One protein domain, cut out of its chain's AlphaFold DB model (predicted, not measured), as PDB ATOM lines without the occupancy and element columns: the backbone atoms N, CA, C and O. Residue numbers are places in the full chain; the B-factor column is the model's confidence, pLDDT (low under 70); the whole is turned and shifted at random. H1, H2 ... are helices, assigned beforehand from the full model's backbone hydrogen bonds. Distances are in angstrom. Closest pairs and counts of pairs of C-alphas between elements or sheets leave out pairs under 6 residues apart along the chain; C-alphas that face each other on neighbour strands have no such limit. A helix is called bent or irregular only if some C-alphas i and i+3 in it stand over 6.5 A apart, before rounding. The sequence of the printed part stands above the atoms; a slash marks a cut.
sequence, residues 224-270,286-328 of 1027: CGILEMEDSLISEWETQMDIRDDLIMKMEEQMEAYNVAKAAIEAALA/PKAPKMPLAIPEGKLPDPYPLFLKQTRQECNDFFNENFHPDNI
ATOM      1  N   CYS A 224      -2.528  -4.515  45.676       78.81
ATOM      2  CA  CYS A 224      -1.082  -4.711  45.866       78.81
ATOM      3  C   CYS A 224      -0.450  -3.846  46.971       78.81
ATOM      4  O   CYS A 224       0.675  -4.125  47.382       78.81
ATOM      5  N   GLY A 225      -1.143  -2.815  47.466       79.44
ATOM      6  CA  GLY A 225      -0.637  -1.955  48.542       79.44
ATOM      7  C   GLY A 225      -0.984  -2.399  49.962       79.44
ATOM      8  O   GLY A 225      -0.605  -1.713  50.913       79.44
ATOM      9  N   ILE A 226      -1.708  -3.510  50.130       85.69
ATOM     10  CA  ILE A 226      -2.108  -4.029  51.444       85.69
ATOM     11  C   ILE A 226      -0.872  -4.550  52.198       85.69
ATOM     12  O   ILE A 226      -0.071  -5.310  51.656       85.69
ATOM     13  N   LEU A 227      -0.715  -4.134  53.456       84.50
ATOM     14  CA  LEU A 227       0.416  -4.519  54.310       84.50
ATOM     15  C   LEU A 227       0.233  -5.877  54.998       84.50
ATOM     16  O   LEU A 227       1.203  -6.617  55.162       84.50
ATOM     17  N   GLU A 228      -0.984  -6.186  55.450       85.75
ATOM     18  CA  GLU A 228      -1.263  -7.421  56.185       85.75
ATOM     19  C   GLU A 228      -1.509  -8.592  55.230       85.75
ATOM     20  O   GLU A 228      -2.309  -8.504  54.299       85.75
ATOM     21  N   MET A 229      -0.818  -9.711  55.471       86.75
ATOM     22  CA  MET A 229      -0.929 -10.903  54.622       86.75
ATOM     23  C   MET A 229      -2.349 -11.480  54.634       86.75
ATOM     24  O   MET A 229      -2.839 -11.889  53.589       86.75
ATOM     25  N   GLU A 230      -3.014 -11.505  55.791       86.44
ATOM     26  CA  GLU A 230      -4.371 -12.056  55.920       86.44
ATOM     27  C   GLU A 230      -5.370 -11.270  55.063       86.44
ATOM     28  O   GLU A 230      -6.062 -11.855  54.230       86.44
ATOM     29  N   ASP A 231      -5.368  -9.943  55.193       86.44
ATOM     30  CA  ASP A 231      -6.226  -9.047  54.412       86.44
ATOM     31  C   ASP A 231      -5.931  -9.121  52.911       86.44
ATOM     32  O   ASP A 231      -6.851  -9.146  52.090       86.44
ATOM     33  N   SER A 232      -4.647  -9.191  52.545       88.50
ATOM     34  CA  SER A 232      -4.220  -9.353  51.156       88.50
ATOM     35  C   SER A 232      -4.764 -10.659  50.573       88.50
ATOM     36  O   SER A 232      -5.441 -10.624  49.551       88.50
ATOM     37  N   LEU A 233      -4.579 -11.794  51.255       87.50
ATOM     38  CA  LEU A 233      -5.072 -13.098  50.796       87.50
ATOM     39  C   LEU A 233      -6.604 -13.156  50.698       87.50
ATOM     40  O   LEU A 233      -7.128 -13.797  49.787       87.50
ATOM     41  N   ILE A 234      -7.328 -12.488  51.602       88.69
ATOM     42  CA  ILE A 234      -8.793 -12.381  51.527       88.69
ATOM     43  C   ILE A 234      -9.203 -11.606  50.270       88.69
ATOM     44  O   ILE A 234     -10.049 -12.084  49.519       88.69
ATOM     45  N   SER A 235      -8.569 -10.462  49.996       86.69
ATOM     46  CA  SER A 235      -8.839  -9.664  48.792       86.69
ATOM     47  C   SER A 235      -8.504 -10.425  47.500       86.69
ATOM     48  O   SER A 235      -9.278 -10.410  46.538       86.69
ATOM     49  N   GLU A 236      -7.388 -11.159  47.477       87.69
ATOM     50  CA  GLU A 236      -7.029 -12.030  46.351       87.69
ATOM     51  C   GLU A 236      -8.048 -13.160  46.149       87.69
ATOM     52  O   GLU A 236      -8.384 -13.513  45.021       87.69
ATOM     53  N   TRP A 237      -8.571 -13.732  47.232       87.81
ATOM     54  CA  TRP A 237      -9.581 -14.781  47.145       87.81
ATOM     55  C   TRP A 237     -10.925 -14.253  46.627       87.81
ATOM     56  O   TRP A 237     -11.550 -14.901  45.787       87.81
ATOM     57  N   GLU A 238     -11.353 -13.074  47.083       89.19
ATOM     58  CA  GLU A 238     -12.578 -12.420  46.609       89.19
ATOM     59  C   GLU A 238     -12.500 -12.123  45.105       89.19
ATOM     60  O   GLU A 238     -13.377 -12.540  44.350       89.19
ATOM     61  N   THR A 239     -11.397 -11.529  44.644       88.31
ATOM     62  CA  THR A 239     -11.178 -11.243  43.214       88.31
ATOM     63  C   THR A 239     -11.109 -12.510  42.355       88.31
ATOM     64  O   THR A 239     -11.650 -12.543  41.249       88.31
ATOM     65  N   GLN A 240     -10.504 -13.596  42.849       89.19
ATOM     66  CA  GLN A 240     -10.541 -14.892  42.160       89.19
ATOM     67  C   GLN A 240     -11.962 -15.452  42.038       89.19
ATOM     68  O   GLN A 240     -12.275 -16.105  41.038       89.19
ATOM     69  N   MET A 241     -12.814 -15.217  43.040       89.25
ATOM     70  CA  MET A 241     -14.210 -15.644  43.015       89.25
ATOM     71  C   MET A 241     -15.011 -14.847  41.982       89.25
ATOM     72  O   MET A 241     -15.714 -15.453  41.175       89.25
ATOM     73  N   ASP A 242     -14.804 -13.532  41.918       89.69
ATOM     74  CA  ASP A 242     -15.438 -12.662  40.923       89.69
ATOM     75  C   ASP A 242     -15.031 -13.051  39.490       89.69
ATOM     76  O   ASP A 242     -15.881 -13.236  38.619       89.69
ATOM     77  N   ILE A 243     -13.734 -13.287  39.245       88.88
ATOM     78  CA  ILE A 243     -13.228 -13.746  37.936       88.88
ATOM     79  C   ILE A 243     -13.839 -15.093  37.553       88.88
ATOM     80  O   ILE A 243     -14.146 -15.348  36.385       88.88
ATOM     81  N   ARG A 244     -13.990 -15.990  38.526       87.62
ATOM     82  CA  ARG A 244     -14.591 -17.297  38.299       87.62
ATOM     83  C   ARG A 244     -16.067 -17.174  37.924       87.62
ATOM     84  O   ARG A 244     -16.482 -17.847  36.980       87.62
ATOM     85  N   ASP A 245     -16.826 -16.331  38.612       88.31
ATOM     86  CA  ASP A 245     -18.238 -16.090  38.313       88.31
ATOM     87  C   ASP A 245     -18.403 -15.433  36.929       88.31
ATOM     88  O   ASP A 245     -19.221 -15.880  36.121       88.31
ATOM     89  N   ASP A 246     -17.521 -14.497  36.573       87.94
ATOM     90  CA  ASP A 246     -17.435 -13.896  35.237       87.94
ATOM     91  C   ASP A 246     -17.146 -14.917  34.129       87.94
ATOM     92  O   ASP A 246     -17.685 -14.831  33.019       87.94
ATOM     93  N   LEU A 247     -16.257 -15.880  34.390       85.81
ATOM     94  CA  LEU A 247     -15.958 -16.957  33.446       85.81
ATOM     95  C   LEU A 247     -17.163 -17.871  33.259       85.81
ATOM     96  O   LEU A 247     -17.451 -18.252  32.125       85.81
ATOM     97  N   ILE A 248     -17.865 -18.202  34.344       85.25
ATOM     98  CA  ILE A 248     -19.088 -19.005  34.292       85.25
ATOM     99  C   ILE A 248     -20.138 -18.276  33.451       85.25
ATOM    100  O   ILE A 248     -20.618 -18.852  32.476       85.25
ATOM    101  N   MET A 249     -20.385 -16.992  33.720       86.44
ATOM    102  CA  MET A 249     -21.325 -16.168  32.955       86.44
ATOM    103  C   MET A 249     -20.954 -16.104  31.465       86.44
ATOM    104  O   MET A 249     -21.790 -16.362  30.603       86.44
ATOM    105  N   LYS A 250     -19.681 -15.854  31.124       86.00
ATOM    106  CA  LYS A 250     -19.221 -15.834  29.719       86.00
ATOM    107  C   LYS A 250     -19.391 -17.187  29.029       86.00
ATOM    108  O   LYS A 250     -19.651 -17.234  27.825       86.00
ATOM    109  N   MET A 251     -19.205 -18.292  29.750       81.25
ATOM    110  CA  MET A 251     -19.421 -19.633  29.205       81.25
ATOM    111  C   MET A 251     -20.915 -19.930  29.019       81.25
ATOM    112  O   MET A 251     -21.283 -20.502  27.993       81.25
ATOM    113  N   GLU A 252     -21.773 -19.495  29.942       83.75
ATOM    114  CA  GLU A 252     -23.233 -19.587  29.827       83.75
ATOM    115  C   GLU A 252     -23.756 -18.766  28.641       83.75
ATOM    116  O   GLU A 252     -24.444 -19.316  27.781       83.75
ATOM    117  N   GLU A 253     -23.326 -17.511  28.490       86.00
ATOM    118  CA  GLU A 253     -23.664 -16.661  27.341       86.00
ATOM    119  C   GLU A 253     -23.238 -17.292  26.005       86.00
ATOM    120  O   GLU A 253     -23.983 -17.273  25.020       86.00
ATOM    121  N   GLN A 254     -22.041 -17.886  25.948       82.94
ATOM    122  CA  GLN A 254     -21.568 -18.591  24.751       82.94
ATOM    123  C   GLN A 254     -22.414 -19.830  24.441       82.94
ATOM    124  O   GLN A 254     -22.670 -20.124  23.267       82.94
ATOM    125  N   MET A 255     -22.865 -20.549  25.471       78.81
ATOM    126  CA  MET A 255     -23.753 -21.700  25.332       78.81
ATOM    127  C   MET A 255     -25.152 -21.286  24.867       78.81
ATOM    128  O   MET A 255     -25.704 -21.918  23.963       78.81
ATOM    129  N   GLU A 256     -25.708 -20.202  25.400       81.88
ATOM    130  CA  GLU A 256     -26.981 -19.639  24.947       81.88
ATOM    131  C   GLU A 256     -26.898 -19.157  23.498       81.88
ATOM    132  O   GLU A 256     -27.732 -19.534  22.672       81.88
ATOM    133  N   ALA A 257     -25.850 -18.408  23.146       82.31
ATOM    134  CA  ALA A 257     -25.617 -17.956  21.777       82.31
ATOM    135  C   ALA A 257     -25.491 -19.136  20.800       82.31
ATOM    136  O   ALA A 257     -26.033 -19.091  19.689       82.31
ATOM    137  N   TYR A 258     -24.825 -20.218  21.214       81.75
ATOM    138  CA  TYR A 258     -24.749 -21.454  20.440       81.75
ATOM    139  C   TYR A 258     -26.121 -22.123  20.279       81.75
ATOM    140  O   TYR A 258     -26.485 -22.504  19.163       81.75
ATOM    141  N   ASN A 259     -26.908 -22.227  21.352       81.44
ATOM    142  CA  ASN A 259     -28.249 -22.818  21.324       81.44
ATOM    143  C   ASN A 259     -29.204 -22.022  20.425       81.44
ATOM    144  O   ASN A 259     -29.911 -22.612  19.607       81.44
ATOM    145  N   VAL A 260     -29.170 -20.690  20.502       84.00
ATOM    146  CA  VAL A 260     -29.938 -19.794  19.625       84.00
ATOM    147  C   VAL A 260     -29.503 -19.958  18.169       84.00
ATOM    148  O   VAL A 260     -30.351 -20.080  17.283       84.00
ATOM    149  N   ALA A 261     -28.196 -20.023  17.896       80.94
ATOM    150  CA  ALA A 261     -27.683 -20.238  16.545       80.94
ATOM    151  C   ALA A 261     -28.076 -21.617  15.987       80.94
ATOM    152  O   ALA A 261     -28.453 -21.724  14.818       80.94
ATOM    153  N   LYS A 262     -28.051 -22.667  16.815       79.12
ATOM    154  CA  LYS A 262     -28.506 -24.013  16.448       79.12
ATOM    155  C   LYS A 262     -30.006 -24.032  16.151       79.12
ATOM    156  O   LYS A 262     -30.395 -24.510  15.089       79.12
ATOM    157  N   ALA A 263     -30.827 -23.440  17.018       79.44
ATOM    158  CA  ALA A 263     -32.269 -23.317  16.808       79.44
ATOM    159  C   ALA A 263     -32.596 -22.513  15.535       79.44
ATOM    160  O   ALA A 263     -33.495 -22.879  14.779       79.44
ATOM    161  N   ALA A 264     -31.827 -21.462  15.234       78.50
ATOM    162  CA  ALA A 264     -31.962 -20.694  13.998       78.50
ATOM    163  C   ALA A 264     -31.590 -21.514  12.746       78.50
ATOM    164  O   ALA A 264     -32.264 -21.405  11.717       78.50
ATOM    165  N   ILE A 265     -30.557 -22.363  12.821       75.12
ATOM    166  CA  ILE A 265     -30.185 -23.289  11.739       75.12
ATOM    167  C   ILE A 265     -31.269 -24.356  11.542       75.12
ATOM    168  O   ILE A 265     -31.663 -24.617  10.404       75.12
ATOM    169  N   GLU A 266     -31.798 -24.936  12.621       76.00
ATOM    170  CA  GLU A 266     -32.899 -25.909  12.575       76.00
ATOM    171  C   GLU A 266     -34.179 -25.289  11.991       76.00
ATOM    172  O   GLU A 266     -34.799 -25.872  11.098       76.00
ATOM    173  N   ALA A 267     -34.526 -24.061  12.387       76.38
ATOM    174  CA  ALA A 267     -35.650 -23.316  11.822       76.38
ATOM    175  C   ALA A 267     -35.451 -22.998  10.326       76.38
ATOM    176  O   ALA A 267     -36.390 -23.116   9.534       76.38
ATOM    177  N   ALA A 268     -34.230 -22.649   9.905       69.31
ATOM    178  CA  ALA A 268     -33.900 -22.411   8.499       69.31
ATOM    179  C   ALA A 268     -33.956 -23.697   7.649       69.31
ATOM    180  O   ALA A 268     -34.393 -23.659   6.494       69.31
ATOM    181  N   LEU A 269     -33.565 -24.847   8.214       67.75
ATOM    182  CA  LEU A 269     -33.704 -26.163   7.581       67.75
ATOM    183  C   LEU A 269     -35.176 -26.593   7.475       67.75
ATOM    184  O   LEU A 269     -35.601 -27.043   6.409       67.75
ATOM    185  N   ALA A 270     -35.987 -26.376   8.514       70.44
ATOM    186  CA  ALA A 270     -37.427 -26.637   8.480       70.44
ATOM    187  C   ALA A 270     -38.160 -25.732   7.466       70.44
ATOM    188  O   ALA A 270     -39.048 -26.184   6.740       70.44
ATOM    189  N   PRO A 286     -26.071 -21.556   6.558       58.12
ATOM    190  CA  PRO A 286     -24.768 -21.269   7.152       58.12
ATOM    191  C   PRO A 286     -24.156 -22.530   7.779       58.12
ATOM    192  O   PRO A 286     -24.878 -23.397   8.272       58.12
ATOM    193  N   LYS A 287     -22.821 -22.638   7.771       56.59
ATOM    194  CA  LYS A 287     -22.102 -23.730   8.450       56.59
ATOM    195  C   LYS A 287     -22.402 -23.703   9.952       56.59
ATOM    196  O   LYS A 287     -22.450 -22.627  10.544       56.59
ATOM    197  N   ALA A 288     -22.571 -24.885  10.549       54.97
ATOM    198  CA  ALA A 288     -22.820 -25.019  11.980       54.97
ATOM    199  C   ALA A 288     -21.670 -24.384  12.790       54.97
ATOM    200  O   ALA A 288     -20.505 -24.675  12.496       54.97
ATOM    201  N   PRO A 289     -21.968 -23.515  13.776       58.91
ATOM    202  CA  PRO A 289     -20.949 -22.958  14.653       58.91
ATOM    203  C   PRO A 289     -20.245 -24.076  15.430       58.91
ATOM    204  O   PRO A 289     -20.819 -25.133  15.703       58.91
ATOM    205  N   LYS A 290     -18.971 -23.854  15.761       57.78
ATOM    206  CA  LYS A 290     -18.160 -24.796  16.537       57.78
ATOM    207  C   LYS A 290     -18.729 -24.861  17.962       57.78
ATOM    208  O   LYS A 290     -18.918 -23.812  18.568       57.78
ATOM    209  N   MET A 291     -19.036 -26.064  18.454       58.00
ATOM    210  CA  MET A 291     -19.600 -26.270  19.796       58.00
ATOM    211  C   MET A 291     -18.645 -25.685  20.853       58.00
ATOM    212  O   MET A 291     -17.471 -26.077  20.854       58.00
ATOM    213  N   PRO A 292     -19.099 -24.750  21.711       61.50
ATOM    214  CA  PRO A 292     -18.311 -24.283  22.848       61.50
ATOM    215  C   PRO A 292     -18.014 -25.454  23.793       61.50
ATOM    216  O   PRO A 292     -18.789 -26.410  23.860       61.50
ATOM    217  N   LEU A 293     -16.895 -25.401  24.525       61.19
ATOM    218  CA  LEU A 293     -16.656 -26.374  25.592       61.19
ATOM    219  C   LEU A 293     -17.720 -26.169  26.679       61.19
ATOM    220  O   LEU A 293     -17.701 -25.155  27.365       61.19
ATOM    221  N   ALA A 294     -18.629 -27.129  26.840       58.12
ATOM    222  CA  ALA A 294     -19.520 -27.159  27.991       58.12
ATOM    223  C   ALA A 294     -18.700 -27.469  29.249       58.12
ATOM    224  O   ALA A 294     -17.839 -28.353  29.222       58.12
ATOM    225  N   ILE A 295     -18.972 -26.750  30.338       60.12
ATOM    226  CA  ILE A 295     -18.393 -27.043  31.648       60.12
ATOM    227  C   ILE A 295     -18.880 -28.446  32.058       60.12
ATOM    228  O   ILE A 295     -20.089 -28.649  32.174       60.12
ATOM    229  N   PRO A 296     -17.993 -29.445  32.234       63.75
ATOM    230  CA  PRO A 296     -18.401 -30.751  32.738       63.75
ATOM    231  C   PRO A 296     -18.982 -30.592  34.145       63.75
ATOM    232  O   PRO A 296     -18.378 -29.903  34.968       63.75
ATOM    233  N   GLU A 297     -20.116 -31.236  34.433       53.03
ATOM    234  CA  GLU A 297     -20.751 -31.194  35.758       53.03
ATOM    235  C   GLU A 297     -19.711 -31.456  36.869       53.03
ATOM    236  O   GLU A 297     -19.072 -32.509  36.913       53.03
ATOM    237  N   GLY A 298     -19.489 -30.458  37.735       63.41
ATOM    238  CA  GLY A 298     -18.559 -30.531  38.870       63.41
ATOM    239  C   GLY A 298     -17.112 -30.068  38.628       63.41
ATOM    240  O   GLY A 298     -16.320 -30.120  39.569       63.41
ATOM    241  N   LYS A 299     -16.733 -29.599  37.429       69.69
ATOM    242  CA  LYS A 299     -15.412 -28.985  37.180       69.69
ATOM    243  C   LYS A 299     -15.550 -27.491  36.943       69.69
ATOM    244  O   LYS A 299     -16.279 -27.088  36.056       69.69
ATOM    245  N   LEU A 300     -14.828 -26.680  37.703       72.94
ATOM    246  CA  LEU A 300     -14.870 -25.224  37.583       72.94
ATOM    247  C   LEU A 300     -13.634 -24.726  36.822       72.94
ATOM    248  O   LEU A 300     -12.574 -25.346  36.949       72.94
ATOM    249  N   PRO A 301     -13.753 -23.651  36.023       78.00
ATOM    250  CA  PRO A 301     -12.594 -22.989  35.437       78.00
ATOM    251  C   PRO A 301     -11.624 -22.534  36.531       78.00
ATOM    252  O   PRO A 301     -12.060 -22.071  37.583       78.00
ATOM    253  N   ASP A 302     -10.322 -22.668  36.280       81.12
ATOM    254  CA  ASP A 302      -9.284 -22.137  37.164       81.12
ATOM    255  C   ASP A 302      -9.111 -20.626  36.909       81.12
ATOM    256  O   ASP A 302      -8.693 -20.253  35.804       81.12
ATOM    257  N   PRO A 303      -9.446 -19.747  37.876       87.31
ATOM    258  CA  PRO A 303      -9.319 -18.302  37.709       87.31
ATOM    259  C   PRO A 303      -7.877 -17.806  37.891       87.31
ATOM    260  O   PRO A 303      -7.553 -16.709  37.434       87.31
ATOM    261  N   TYR A 304      -6.989 -18.593  38.508       85.62
ATOM    262  CA  TYR A 304      -5.675 -18.138  38.969       85.62
ATOM    263  C   TYR A 304      -4.775 -17.499  37.888       85.62
ATOM    264  O   TYR A 304      -4.251 -16.406  38.115       85.62
ATOM    265  N   PRO A 305      -4.597 -18.071  36.678       86.69
ATOM    266  CA  PRO A 305      -3.732 -17.457  35.666       86.69
ATOM    267  C   PRO A 305      -4.309 -16.167  35.065       86.69
ATOM    268  O   PRO A 305      -3.555 -15.359  34.516       86.69
ATOM    269  N   LEU A 306      -5.632 -15.987  35.114       86.94
ATOM    270  CA  LEU A 306      -6.290 -14.755  34.678       86.94
ATOM    271  C   LEU A 306      -6.202 -13.690  35.765       86.94
ATOM    272  O   LEU A 306      -5.829 -12.565  35.450       86.94
ATOM    273  N   PHE A 307      -6.422 -14.085  37.018       89.38
ATOM    274  CA  PHE A 307      -6.206 -13.259  38.202       89.38
ATOM    275  C   PHE A 307      -4.808 -12.630  38.202       89.38
ATOM    276  O   PHE A 307      -4.693 -11.411  38.178       89.38
ATOM    277  N   LEU A 308      -3.743 -13.430  38.067       86.38
ATOM    278  CA  LEU A 308      -2.368 -12.906  38.049       86.38
ATOM    279  C   LEU A 308      -2.120 -11.865  36.946       86.38
ATOM    280  O   LEU A 308      -1.345 -10.930  37.133       86.38
ATOM    281  N   LYS A 309      -2.752 -12.024  35.777       87.06
ATOM    282  CA  LYS A 309      -2.625 -11.057  34.677       87.06
ATOM    283  C   LYS A 309      -3.412  -9.786  34.955       87.06
ATOM    284  O   LYS A 309      -2.884  -8.708  34.712       87.06
ATOM    285  N   GLN A 310      -4.640  -9.930  35.442       86.50
ATOM    286  CA  GLN A 310      -5.529  -8.818  35.738       86.50
ATOM    287  C   GLN A 310      -4.978  -7.966  36.884       86.50
ATOM    288  O   GLN A 310      -4.788  -6.775  36.694       86.50
ATOM    289  N   THR A 311      -4.596  -8.568  38.012       85.12
ATOM    290  CA  THR A 311      -4.018  -7.840  39.154       85.12
ATOM    291  C   THR A 311      -2.731  -7.116  38.776       85.12
ATOM    292  O   THR A 311      -2.513  -5.975  39.173       85.12
ATOM    293  N   ARG A 312      -1.880  -7.740  37.952       84.69
ATOM    294  CA  ARG A 312      -0.671  -7.080  37.447       84.69
ATOM    295  C   ARG A 312      -0.997  -5.892  36.540       84.69
ATOM    296  O   ARG A 312      -0.287  -4.895  36.592       84.69
ATOM    297  N   GLN A 313      -2.024  -6.005  35.700       87.50
ATOM    298  CA  GLN A 313      -2.489  -4.896  34.867       87.50
ATOM    299  C   GLN A 313      -3.053  -3.770  35.728       87.50
ATOM    300  O   GLN A 313      -2.571  -2.657  35.610       87.50
ATOM    301  N   GLU A 314      -3.946  -4.070  36.670       85.44
ATOM    302  CA  GLU A 314      -4.537  -3.088  37.587       85.44
ATOM    303  C   GLU A 314      -3.475  -2.331  38.395       85.44
ATOM    304  O   GLU A 314      -3.524  -1.106  38.481       85.44
ATOM    305  N   CYS A 315      -2.472  -3.028  38.944       84.38
ATOM    306  CA  CYS A 315      -1.378  -2.368  39.662       84.38
ATOM    307  C   CYS A 315      -0.497  -1.526  38.731       84.38
ATOM    308  O   CYS A 315      -0.138  -0.408  39.089       84.38
ATOM    309  N   ASN A 316      -0.177  -2.012  37.527       86.06
ATOM    310  CA  ASN A 316       0.599  -1.235  36.558       86.06
ATOM    311  C   ASN A 316      -0.157  -0.001  36.058       86.06
ATOM    312  O   ASN A 316       0.448   1.059  35.927       86.06
ATOM    313  N   ASP A 317      -1.451  -0.129  35.778       87.06
ATOM    314  CA  ASP A 317      -2.308   0.966  35.332       87.06
ATOM    315  C   ASP A 317      -2.399   2.020  36.444       87.06
ATOM    316  O   ASP A 317      -2.103   3.186  36.199       87.06
ATOM    317  N   PHE A 318      -2.621   1.597  37.696       85.75
ATOM    318  CA  PHE A 318      -2.579   2.488  38.856       85.75
ATOM    319  C   PHE A 318      -1.226   3.200  39.005       85.75
ATOM    320  O   PHE A 318      -1.183   4.407  39.259       85.75
ATOM    321  N   PHE A 319      -0.107   2.484  38.853       84.69
ATOM    322  CA  PHE A 319       1.215   3.097  38.952       84.69
ATOM    323  C   PHE A 319       1.483   4.081  37.816       84.69
ATOM    324  O   PHE A 319       2.030   5.159  38.055       84.69
ATOM    325  N   ASN A 320       1.061   3.744  36.600       85.38
ATOM    326  CA  ASN A 320       1.214   4.604  35.438       85.38
ATOM    327  C   ASN A 320       0.337   5.856  35.523       85.38
ATOM    328  O   ASN A 320       0.758   6.912  35.071       85.38
ATOM    329  N   GLU A 321      -0.853   5.769  36.109       84.06
ATOM    330  CA  GLU A 321      -1.746   6.914  36.302       84.06
ATOM    331  C   GLU A 321      -1.251   7.852  37.415       84.06
ATOM    332  O   GLU A 321      -1.272   9.071  37.247       84.06
ATOM    333  N   ASN A 322      -0.741   7.313  38.526       79.06
ATOM    334  CA  ASN A 322      -0.426   8.131  39.703       79.06
ATOM    335  C   ASN A 322       1.040   8.566  39.811       79.06
ATOM    336  O   ASN A 322       1.315   9.641  40.341       79.06
ATOM    337  N   PHE A 323       1.992   7.752  39.349       79.75
ATOM    338  CA  PHE A 323       3.420   7.958  39.630       79.75
ATOM    339  C   PHE A 323       4.286   8.160  38.386       79.75
ATOM    340  O   PHE A 323       5.450   8.544  38.526       79.75
ATOM    341  N   HIS A 324       3.755   7.914  37.183       82.25
ATOM    342  CA  HIS A 324       4.548   8.039  35.965       82.25
ATOM    343  C   HIS A 324       5.067   9.479  35.792       82.25
ATOM    344  O   HIS A 324       4.281  10.425  35.921       82.25
ATOM    345  N   PRO A 325       6.359   9.678  35.460       79.62
ATOM    346  CA  PRO A 325       6.949  11.012  35.317       79.62
ATOM    347  C   PRO A 325       6.190  11.931  34.349       79.62
ATOM    348  O   PRO A 325       6.094  13.132  34.598       79.62
ATOM    349  N   ASP A 326       5.611  11.364  33.288       79.31
ATOM    350  CA  ASP A 326       4.852  12.108  32.271       79.31
ATOM    351  C   ASP A 326       3.597  12.797  32.834       79.31
ATOM    352  O   ASP A 326       3.200  13.850  32.337       79.31
ATOM    353  N   ASN A 327       3.004  12.272  33.911       78.94
ATOM    354  CA  ASN A 327       1.779  12.837  34.488       78.94
ATOM    355  C   ASN A 327       2.055  14.042  35.399       78.94
ATOM    356  O   ASN A 327       1.139  14.787  35.747       78.94
ATOM    357  N   ILE A 328       3.320  14.278  35.767       73.94
ATOM    358  CA  ILE A 328       3.715  15.362  36.678       73.94
ATOM    359  C   ILE A 328       3.631  16.740  35.975       73.94
ATOM    360  O   ILE A 328       3.645  17.779  36.639       73.94
TER     361      ILE A 328
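This is residues 224 to 270 and 286 to 328 of the 1027 residues of the protein "uncharacterized protein LOC108080193 isoform X2" of Drosophila kikkawai (UniProt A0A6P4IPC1). One long, straight helix, H1, makes the longest axis, and a second helix, H2, begins beside the first half of H1 and slants away from it like a branch, with the very short H3 just past its far end. An irregular stretch without a named element, residues 286 to 303, runs back over H1 from near its last residues to the start of H2, while residues 316 to 328 stick out with no other part near them. The printed part has 90 residues with three named helices, in the order H1, H2, H3, and no named strand, and its class is all helix. The whole is extended, with a radius of gyration of the C-alphas of 20.1 A, and flat, spanning 64 by 37 by 14 A.

The longest helix is H1, residues 229 to 270. H2, residues 304 to 322, touches it, and the closest C-alphas are those of Gln 240 and Phe 307, 6.1 A apart. H1 touches H2 with residues 239 to 243 alone, and H2 touches H1 with residues 304 to 307 alone. The lines of the two helices stand at a steep tilt of 67 degrees, and they run opposite ways. H3, residues 325 to 328, is close to H2 but not clearly touching it, with the closest C-alphas, those of Glu 321 and Asn 327, 7.1 A apart. H1 and H3 are apart. In H1 every O i to N i+4 pair is within hydrogen-bond range, in H2 14 of 15 are, and H3 is too short for such a pair.

H1 has 42 residues and measures 60.9 A from C-alpha 229 at (-0.929, -10.903, 54.622) to C-alpha 270 at (-37.427, -26.637, 8.480). H2 has 19 residues and measures 26.8 A, beginning with C-alpha 304 at (-5.675, -18.138, 38.969). H3 has four residues and measures 5.6 A, ending with C-alpha 328 at (3.715, 15.362, 36.678).

The two C-alphas farthest apart are those of Ala 270 and Ile 328, at 65.2 A. Residues 271 to 285 are cut out and not printed, and C-alphas 270 and 286 are 13.8 A apart across this cut. The link from H1 to H2 is the link across the cut, and the link from H2 to H3 is tight, with 2 residues. Residues 316 to 328 stand free, of which 316 to 322 belong to H2 and 325 to 328 to H3. The mean pLDDT of the printed part is 79.7, and the model's confidence is under 70 at residues 268 to 269 and 286 to 299.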